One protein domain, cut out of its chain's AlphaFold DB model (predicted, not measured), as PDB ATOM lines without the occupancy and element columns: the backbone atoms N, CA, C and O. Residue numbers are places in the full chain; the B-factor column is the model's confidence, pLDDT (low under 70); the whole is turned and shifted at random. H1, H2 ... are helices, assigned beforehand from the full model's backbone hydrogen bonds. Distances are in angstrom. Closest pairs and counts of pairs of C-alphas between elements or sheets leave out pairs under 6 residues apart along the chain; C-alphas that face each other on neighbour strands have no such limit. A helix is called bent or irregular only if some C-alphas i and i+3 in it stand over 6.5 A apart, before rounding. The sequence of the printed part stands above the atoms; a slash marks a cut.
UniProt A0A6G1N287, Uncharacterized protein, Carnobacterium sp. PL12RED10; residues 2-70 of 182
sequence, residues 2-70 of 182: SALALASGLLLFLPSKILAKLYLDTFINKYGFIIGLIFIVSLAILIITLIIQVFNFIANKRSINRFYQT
ATOM      1  N   SER A   2     453.749 640.254 466.155       79.38
ATOM      2  CA  SER A   2     455.009 639.496 466.058       79.38
ATOM      3  C   SER A   2     455.568 639.019 467.398       79.38
ATOM      4  O   SER A   2     455.927 637.856 467.529       79.38
ATOM      5  N   ALA A   3     455.540 639.874 468.425       83.31
ATOM      6  CA  ALA A   3     455.954 639.497 469.777       83.31
ATOM      7  C   ALA A   3     455.062 638.407 470.403       83.31
ATOM      8  O   ALA A   3     455.572 637.527 471.084       83.31
ATOM      9  N   LEU A   4     453.751 638.426 470.135       81.12
ATOM     10  CA  LEU A   4     452.802 637.418 470.624       81.12
ATOM     11  C   LEU A   4     453.042 636.059 469.966       81.12
ATOM     12  O   LEU A   4     453.122 635.064 470.679       81.12
ATOM     13  N   ALA A   5     453.222 636.017 468.641       81.94
ATOM     14  CA  ALA A   5     453.561 634.789 467.921       81.94
ATOM     15  C   ALA A   5     454.916 634.221 468.381       81.94
ATOM     16  O   ALA A   5     455.029 633.026 468.626       81.94
ATOM     17  N   LEU A   6     455.926 635.075 468.577       83.06
ATOM     18  CA  LEU A   6     457.240 634.645 469.061       83.06
ATOM     19  C   LEU A   6     457.193 634.144 470.508       83.06
ATOM     20  O   LEU A   6     457.716 633.073 470.788       83.06
ATOM     21  N   ALA A   7     456.542 634.869 471.419       83.12
ATOM     22  CA  ALA A   7     456.458 634.477 472.825       83.12
ATOM     23  C   ALA A   7     455.647 633.187 473.017       83.12
ATOM     24  O   ALA A   7     456.088 632.280 473.718       83.12
ATOM     25  N   SER A   8     454.487 633.075 472.363       82.31
ATOM     26  CA  SER A   8     453.662 631.860 472.441       82.31
ATOM     27  C   SER A   8     454.304 630.673 471.715       82.31
ATOM     28  O   SER A   8     454.267 629.563 472.238       82.31
ATOM     29  N   GLY A   9     454.995 630.899 470.592       81.25
ATOM     30  CA  GLY A   9     455.782 629.868 469.911       81.25
ATOM     31  C   GLY A   9     456.964 629.376 470.746       81.25
ATOM     32  O   GLY A   9     457.173 628.173 470.865       81.25
ATOM     33  N   LEU A  10     457.700 630.285 471.394       83.56
ATOM     34  CA  LEU A  10     458.775 629.921 472.320       83.56
ATOM     35  C   LEU A  10     458.239 629.093 473.493       83.56
ATOM     36  O   LEU A  10     458.833 628.077 473.828       83.56
ATOM     37  N   LEU A  11     457.097 629.467 474.078       81.50
ATOM     38  CA  LEU A  11     456.472 628.693 475.155       81.50
ATOM     39  C   LEU A  11     456.083 627.269 474.715       81.50
ATOM     40  O   LEU A  11     456.254 626.337 475.491       81.50
ATOM     41  N   LEU A  12     455.591 627.086 473.486       80.56
ATOM     42  CA  LEU A  12     455.139 625.784 472.971       80.56
ATOM     43  C   LEU A  12     456.268 624.866 472.487       80.56
ATOM     44  O   LEU A  12     456.171 623.652 472.659       80.56
ATOM     45  N   PHE A  13     457.308 625.419 471.862       82.38
ATOM     46  CA  PHE A  13     458.358 624.634 471.201       82.38
ATOM     47  C   PHE A  13     459.673 624.548 471.992       82.38
ATOM     48  O   PHE A  13     460.592 623.850 471.558       82.38
ATOM     49  N   LEU A  14     459.804 625.224 473.143       84.31
ATOM     50  CA  LEU A  14     461.001 625.082 473.977       84.31
ATOM     51  C   LEU A  14     461.066 623.696 474.652       84.31
ATOM     52  O   LEU A  14     460.062 623.187 475.152       84.31
ATOM     53  N   PRO A  15     462.267 623.105 474.773       80.62
ATOM     54  CA  PRO A  15     462.455 621.858 475.501       80.62
ATOM     55  C   PRO A  15     462.194 622.027 477.005       80.62
ATOM     56  O   PRO A  15     462.551 623.036 477.619       80.62
ATOM     57  N   SER A  16     461.651 620.976 477.625       76.00
ATOM     58  CA  SER A  16     461.222 620.944 479.035       76.00
ATOM     59  C   SER A  16     462.300 621.372 480.041       76.00
ATOM     60  O   SER A  16     461.993 622.021 481.038       76.00
ATOM     61  N   LYS A  17     463.582 621.101 479.755       80.62
ATOM     62  CA  LYS A  17     464.723 621.534 480.584       80.62
ATOM     63  C   LYS A  17     464.843 623.060 480.707       80.62
ATOM     64  O   LYS A  17     465.337 623.546 481.720       80.62
ATOM     65  N   ILE A  18     464.443 623.807 479.677       80.50
ATOM     66  CA  ILE A  18     464.503 625.277 479.662       80.50
ATOM     67  C   ILE A  18     463.248 625.854 480.323       80.50
ATOM     68  O   ILE A  18     463.366 626.758 481.144       80.50
ATOM     69  N   LEU A  19     462.070 625.278 480.051       79.94
ATOM     70  CA  LEU A  19     460.817 625.640 480.733       79.94
ATOM     71  C   LEU A  19     460.929 625.509 482.255       79.94
ATOM     72  O   LEU A  19     460.498 626.408 482.972       79.94
ATOM     73  N   ALA A  20     461.540 624.423 482.738       77.88
ATOM     74  CA  ALA A  20     461.733 624.185 484.166       77.88
ATOM     75  C   ALA A  20     462.647 625.238 484.818       77.88
ATOM     76  O   ALA A  20     462.379 625.680 485.930       77.88
ATOM     77  N   LYS A  21     463.688 625.711 484.114       83.75
ATOM     78  CA  LYS A  21     464.550 626.813 484.592       83.75
ATOM     79  C   LYS A  21     463.830 628.161 484.644       83.75
ATOM     80  O   LYS A  21     464.249 629.039 485.389       83.75
ATOM     81  N   LEU A  22     462.782 628.323 483.841       83.56
ATOM     82  CA  LEU A  22     461.962 629.531 483.784       83.56
ATOM     83  C   LEU A  22     460.699 629.434 484.656       83.56
ATOM     84  O   LEU A  22     459.930 630.389 484.681       83.56
ATOM     85  N   TYR A  23     460.486 628.316 485.367       78.44
ATOM     86  CA  TYR A  23     459.284 628.036 486.169       78.44
ATOM     87  C   TYR A  23     457.965 628.082 485.367       78.44
ATOM     88  O   TYR A  23     456.916 628.461 485.883       78.44
ATOM     89  N   LEU A  24     458.012 627.702 484.083       81.44
ATOM     90  CA  LEU A  24     456.873 627.772 483.148       81.44
ATOM     91  C   LEU A  24     456.247 626.406 482.821       81.44
ATOM     92  O   LEU A  24     455.247 626.336 482.105       81.44
ATOM     93  N   ASP A  25     456.808 625.321 483.343       76.50
ATOM     94  CA  ASP A  25     456.368 623.942 483.118       76.50
ATOM     95  C   ASP A  25     454.930 623.690 483.613       76.50
ATOM     96  O   ASP A  25     454.083 623.183 482.876       76.50
ATOM     97  N   THR A  26     454.616 624.127 484.832       78.44
ATOM     98  CA  THR A  26     453.276 624.009 485.429       78.44
ATOM     99  C   THR A  26     452.244 624.895 484.727       78.44
ATOM    100  O   THR A  26     451.085 624.505 484.572       78.44
ATOM    101  N   PHE A  27     452.666 626.065 484.241       80.38
ATOM    102  CA  PHE A  27     451.814 627.007 483.516       80.38
ATOM    103  C   PHE A  27     451.396 626.461 482.147       80.38
ATOM    104  O   PHE A  27     450.217 626.513 481.791       80.38
ATOM    105  N   ILE A  28     452.336 625.878 481.402       80.19
ATOM    106  CA  ILE A  28     452.068 625.293 480.083       80.19
ATOM    107  C   ILE A  28     451.224 624.025 480.203       80.19
ATOM    108  O   ILE A  28     450.299 623.847 479.416       80.19
ATOM    109  N   ASN A  29     451.441 623.195 481.224       80.81
ATOM    110  CA  ASN A  29     450.584 622.029 481.458       80.81
ATOM    111  C   ASN A  29     449.119 622.417 481.738       80.81
ATOM    112  O   ASN A  29     448.209 621.682 481.367       80.81
ATOM    113  N   LYS A  30     448.878 623.586 482.349       87.06
ATOM    114  CA  LYS A  30     447.525 624.079 482.656       87.06
ATOM    115  C   LYS A  30     446.872 624.851 481.503       87.06
ATOM    116  O   LYS A  30     445.671 624.719 481.289       87.06
ATOM    117  N   TYR A  31     447.638 625.665 480.777       86.56
ATOM    118  CA  TYR A  31     447.114 626.607 479.775       86.56
ATOM    119  C   TYR A  31     447.589 626.334 478.342       86.56
ATOM    120  O   TYR A  31     447.276 627.111 477.439       86.56
ATOM    121  N   GLY A  32     448.302 625.232 478.100       80.88
ATOM    122  CA  GLY A  32     448.934 624.917 476.815       80.88
ATOM    123  C   GLY A  32     447.974 624.939 475.626       80.88
ATOM    124  O   GLY A  32     448.331 625.447 474.568       80.88
ATOM    125  N   PHE A  33     446.725 624.499 475.815       84.69
ATOM    126  CA  PHE A  33     445.692 624.580 474.776       84.69
ATOM    127  C   PHE A  33     445.342 626.030 474.393       84.69
ATOM    128  O   PHE A  33     445.289 626.367 473.212       84.69
ATOM    129  N   ILE A  34     445.159 626.911 475.384       88.25
ATOM    130  CA  ILE A  34     444.834 628.330 475.159       88.25
ATOM    131  C   ILE A  34     446.018 629.049 474.502       88.25
ATOM    132  O   ILE A  34     445.833 629.808 473.551       88.25
ATOM    133  N   ILE A  35     447.243 628.774 474.964       86.00
ATOM    134  CA  ILE A  35     448.474 629.331 474.382       86.00
ATOM    135  C   ILE A  35     448.637 628.859 472.930       86.00
ATOM    136  O   ILE A  35     448.986 629.666 472.070       86.00
ATOM    137  N   GLY A  36     448.313 627.595 472.638       85.00
ATOM    138  CA  GLY A  36     448.276 627.040 471.280       85.00
ATOM    139  C   GLY A  36     447.312 627.780 470.361       85.00
ATOM    140  O   GLY A  36     447.692 628.179 469.263       85.00
ATOM    141  N   LEU A  37     446.088 628.037 470.825       88.94
ATOM    142  CA  LEU A  37     445.093 628.782 470.054       88.94
ATOM    143  C   LEU A  37     445.555 630.221 469.765       88.94
ATOM    144  O   LEU A  37     445.489 630.677 468.622       88.94
ATOM    145  N   ILE A  38     446.087 630.918 470.776       89.00
ATOM    146  CA  ILE A  38     446.634 632.278 470.624       89.00
ATOM    147  C   ILE A  38     447.823 632.285 469.656       89.00
ATOM    148  O   ILE A  38     447.930 633.199 468.831       89.00
ATOM    149  N   PHE A  39     448.695 631.277 469.723       87.44
ATOM    150  CA  PHE A  39     449.832 631.129 468.819       87.44
ATOM    151  C   PHE A  39     449.376 630.959 467.372       87.44
ATOM    152  O   PHE A  39     449.849 631.696 466.513       87.44
ATOM    153  N   ILE A  40     448.424 630.058 467.101       88.38
ATOM    154  CA  ILE A  40     447.916 629.806 465.742       88.38
ATOM    155  C   ILE A  40     447.324 631.085 465.140       88.38
ATOM    156  O   ILE A  40     447.675 631.457 464.020       88.38
ATOM    157  N   VAL A  41     446.476 631.795 465.890       90.81
ATOM    158  CA  VAL A  41     445.863 633.048 465.417       90.81
ATOM    159  C   VAL A  41     446.924 634.127 465.184       90.81
ATOM    160  O   VAL A  41     446.932 634.786 464.144       90.81
ATOM    161  N   SER A  42     447.861 634.285 466.121       89.25
ATOM    162  CA  SER A  42     448.935 635.280 466.006       89.25
ATOM    163  C   SER A  42     449.873 634.978 464.836       89.25
ATOM    164  O   SER A  42     450.298 635.899 464.137       89.25
ATOM    165  N   LEU A  43     450.180 633.699 464.605       88.56
ATOM    166  CA  LEU A  43     451.021 633.231 463.509       88.56
ATOM    167  C   LEU A  43     450.332 633.439 462.157       88.56
ATOM    168  O   LEU A  43     450.972 633.917 461.226       88.56
ATOM    169  N   ALA A  44     449.031 633.160 462.056       91.38
ATOM    170  CA  ALA A  44     448.266 633.402 460.835       91.38
ATOM    171  C   ALA A  44     448.286 634.890 460.439       91.38
ATOM    172  O   ALA A  44     448.583 635.222 459.290       91.38
ATOM    173  N   ILE A  45     448.060 635.796 461.399       91.44
ATOM    174  CA  ILE A  45     448.133 637.244 461.151       91.44
ATOM    175  C   ILE A  45     449.558 637.659 460.763       91.44
ATOM    176  O   ILE A  45     449.729 638.434 459.824       91.44
ATOM    177  N   LEU A  46     450.582 637.137 461.451       90.56
ATOM    178  CA  LEU A  46     451.988 637.413 461.138       90.56
ATOM    179  C   LEU A  46     452.349 637.005 459.702       90.56
ATOM    180  O   LEU A  46     453.015 637.759 458.999       90.56
ATOM    181  N   ILE A  47     451.916 635.826 459.257       91.31
ATOM    182  CA  ILE A  47     452.199 635.341 457.903       91.31
ATOM    183  C   ILE A  47     451.575 636.280 456.867       91.31
ATOM    184  O   ILE A  47     452.256 636.692 455.929       91.31
ATOM    185  N   ILE A  48     450.313 636.679 457.056       92.88
ATOM    186  CA  ILE A  48     449.623 637.593 456.135       92.88
ATOM    187  C   ILE A  48     450.332 638.953 456.077       92.88
ATOM    188  O   ILE A  48     450.565 639.477 454.986       92.88
ATOM    189  N   THR A  49     450.717 639.525 457.222       90.88
ATOM    190  CA  THR A  49     451.405 640.825 457.239       90.88
ATOM    191  C   THR A  49     452.786 640.754 456.596       90.88
ATOM    192  O   THR A  49     453.152 641.671 455.862       90.88
ATOM    193  N   LEU A  50     453.525 639.660 456.802       91.44
ATOM    194  CA  LEU A  50     454.826 639.437 456.172       91.44
ATOM    195  C   LEU A  50     454.681 639.327 454.650       91.44
ATOM    196  O   LEU A  50     455.418 639.984 453.917       91.44
ATOM    197  N   ILE A  51     453.684 638.578 454.171       93.44
ATOM    198  CA  ILE A  51     453.373 638.469 452.741       93.44
ATOM    199  C   ILE A  51     453.093 639.855 452.140       93.44
ATOM    200  O   ILE A  51     453.719 640.226 451.146       93.44
ATOM    201  N   ILE A  52     452.215 640.650 452.760       92.81
ATOM    202  CA  ILE A  52     451.885 642.007 452.290       92.81
ATOM    203  C   ILE A  52     453.132 642.900 452.260       92.81
ATOM    204  O   ILE A  52     453.358 643.613 451.282       92.81
ATOM    205  N   GLN A  53     453.972 642.851 453.298       91.31
ATOM    206  CA  GLN A  53     455.211 643.630 453.353       91.31
ATOM    207  C   GLN A  53     456.182 643.253 452.234       91.31
ATOM    208  O   GLN A  53     456.719 644.141 451.575       91.31
ATOM    209  N   VAL A  54     456.377 641.957 451.980       93.00
ATOM    210  CA  VAL A  54     457.254 641.477 450.903       93.00
ATOM    211  C   VAL A  54     456.717 641.903 449.538       93.00
ATOM    212  O   VAL A  54     457.475 642.427 448.719       93.00
ATOM    213  N   PHE A  55     455.411 641.752 449.296       92.31
ATOM    214  CA  PHE A  55     454.792 642.214 448.053       92.31
ATOM    215  C   PHE A  55     454.959 643.722 447.857       92.31
ATOM    216  O   PHE A  55     455.399 644.144 446.787       92.31
ATOM    217  N   ASN A  56     454.693 644.527 448.887       90.88
ATOM    218  CA  ASN A  56     454.853 645.980 448.829       90.88
ATOM    219  C   ASN A  56     456.312 646.388 448.610       90.88
ATOM    220  O   ASN A  56     456.584 647.293 447.826       90.88
ATOM    221  N   PHE A  57     457.263 645.697 449.238       89.62
ATOM    222  CA  PHE A  57     458.688 645.954 449.052       89.62
ATOM    223  C   PHE A  57     459.131 645.694 447.606       89.62
ATOM    224  O   PHE A  57     459.790 646.533 446.987       89.62
ATOM    225  N   ILE A  58     458.722 644.557 447.034       90.38
ATOM    226  CA  ILE A  58     459.028 644.209 445.640       90.38
ATOM    227  C   ILE A  58     458.336 645.181 444.677       90.38
ATOM    228  O   ILE A  58     458.964 645.646 443.724       90.38
ATOM    229  N   ALA A  59     457.063 645.503 444.916       87.81
ATOM    230  CA  ALA A  59     456.300 646.437 444.095       87.81
ATOM    231  C   ALA A  59     456.927 647.837 444.110       87.81
ATOM    232  O   ALA A  59     457.141 648.414 443.044       87.81
ATOM    233  N   ASN A  60     457.309 648.342 445.286       86.69
ATOM    234  CA  ASN A  60     457.961 649.639 445.430       86.69
ATOM    235  C   ASN A  60     459.313 649.670 444.705       86.69
ATOM    236  O   ASN A  60     459.566 650.559 443.895       86.69
ATOM    237  N   LYS A  61     460.151 648.641 444.893       85.81
ATOM    238  CA  LYS A  61     461.444 648.537 444.199       85.81
ATOM    239  C   LYS A  61     461.284 648.502 442.677       85.81
ATOM    240  O   LYS A  61     462.033 649.160 441.958       85.81
ATOM    241  N   ARG A  62     460.290 647.765 442.165       84.94
ATOM    242  CA  ARG A  62     459.974 647.741 440.727       84.94
ATOM    243  C   ARG A  62     459.462 649.092 440.230       84.94
ATOM    244  O   ARG A  62     459.854 649.500 439.141       84.94
ATOM    245  N   SER A  63     458.611 649.769 441.000       80.31
ATOM    246  CA  SER A  63     458.072 651.089 440.658       80.31
ATOM    247  C   SER A  63     459.188 652.126 440.519       80.31
ATOM    248  O   SER A  63     459.296 652.776 439.484       80.31
ATOM    249  N   ILE A  64     460.092 652.183 441.501       83.56
ATOM    250  CA  ILE A  64     461.258 653.075 441.486       83.56
ATOM    251  C   ILE A  64     462.143 652.786 440.269       83.56
ATOM    252  O   ILE A  64     462.494 653.698 439.526       83.56
ATOM    253  N   ASN A  65     462.449 651.515 439.994       83.44
ATOM    254  CA  ASN A  65     463.259 651.168 438.824       83.44
ATOM    255  C   ASN A  65     462.587 651.587 437.506       83.44
ATOM    256  O   ASN A  65     463.255 652.121 436.623       83.44
ATOM    257  N   ARG A  66     461.270 651.388 437.371       83.06
ATOM    258  CA  ARG A  66     460.513 651.837 436.189       83.06
ATOM    259  C   ARG A  66     460.499 653.357 436.055       83.06
ATOM    260  O   ARG A  66     460.572 653.863 434.938       83.06
ATOM    261  N   PHE A  67     460.437 654.081 437.171       86.81
ATOM    262  CA  PHE A  67     460.490 655.538 437.187       86.81
ATOM    263  C   PHE A  67     461.797 656.052 436.568       86.81
ATOM    264  O   PHE A  67     461.748 656.844 435.628       86.81
ATOM    265  N   TYR A  68     462.952 655.540 437.004       84.19
ATOM    266  CA  TYR A  68     464.249 655.944 436.442       84.19
ATOM    267  C   TYR A  68     464.442 655.477 434.992       84.19
ATOM    268  O   TYR A  68     464.932 656.235 434.163       84.19
ATOM    269  N   GLN A  69     463.986 654.273 434.633       86.25
ATOM    270  CA  GLN A  69     464.084 653.786 433.246       86.25
ATOM    271  C   GLN A  69     463.279 654.633 432.254       86.25
ATOM    272  O   GLN A  69     463.681 654.795 431.107       86.25
ATOM    273  N   THR A  70     462.145 655.181 432.691       88.62
ATOM    274  CA  THR A  70     461.275 656.026 431.860       88.62
ATOM    275  C   THR A  70     461.567 657.519 432.009       88.62
ATOM    276  O   THR A  70     460.847 658.331 431.430       88.62
TER     277      THR A  70
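Overview. This is residues 2 to 70 of the 182 residues of an uncharacterized protein of Carnobacterium sp. PL12RED10 (UniProt A0A6G1N287). One very long helix, H3, makes the length of this model, and its first part folds back over a short helix, H1, to form a small body, with the six-residue H2 at the turn between them. The last stretch of H3, residues 51 to 70 with the final residue beyond the helix, sticks out as a free arm. The printed part has 69 residues, with three named helices in the order H1, H2, H3 and no named strand, and its class is all helix. The whole is extended, with a radius of gyration of the C-alphas of 19.2 A and spans of 63 by 21 by 13 A.

Along the chain. Find C-alpha 2 at (455.009, 639.496, 466.058); from there H1 runs through residues 2 to 13, 16.1 A from first to last C-alpha. Two residues on, you reach H2, residues 16 to 21, which is 8.7 A long from first to last C-alpha. Next look for C-alpha 25 at (456.368, 623.942, 483.118), where H3 begins; it holds residues 25 to 69 and ends at C-alpha 69, at (464.084, 653.786, 433.246), 58.6 A from its first C-alpha. Near residue 32 you meet a kink of 78 degrees in H3. The helix is irregular there, with C-alphas 30 and 33 8.1 A apart, and its line is a rough one.

Arrangement. Start at H1, which touches H3; the closest C-alphas are those of Ala 5 and Ser 42, 5.0 A apart. H3 touches H1 with residues 28 to 46 alone. The two helices run opposite ways at a steep tilt of 44 degrees. H1 and H2 are close but not clearly touching, with the C-alphas of Leu 11 and Leu 19 the closest at 7.7 A. They run opposite ways at a steep tilt of 67 degrees, only just short of about perpendicular. H2 and H3 are also close but not clearly touching; look at Leu 19 and Asp 25, whose C-alphas are the closest at 5.3 A. Their lines are about perpendicular, at 81 degrees. Along the backbone, every O i to N i+4 pair of H1 is within hydrogen-bond range, against 39 of 41 in H3 and 1 of 2 in H2.

Size, cuts and confidence. Look from Thr 26 to Thr 70 for the two C-alphas farthest apart, 62.9 A. Residues 51 to 70, of which 51 to 69 belong to H3, stand free; the body without them has 49 residues and spans 33 by 17 by 13 A. The printed part has no cut, and the links H1 to H2 and H2 to H3 are both tight. The mean pLDDT of the printed part is 85.3, and no printed residue is under 70.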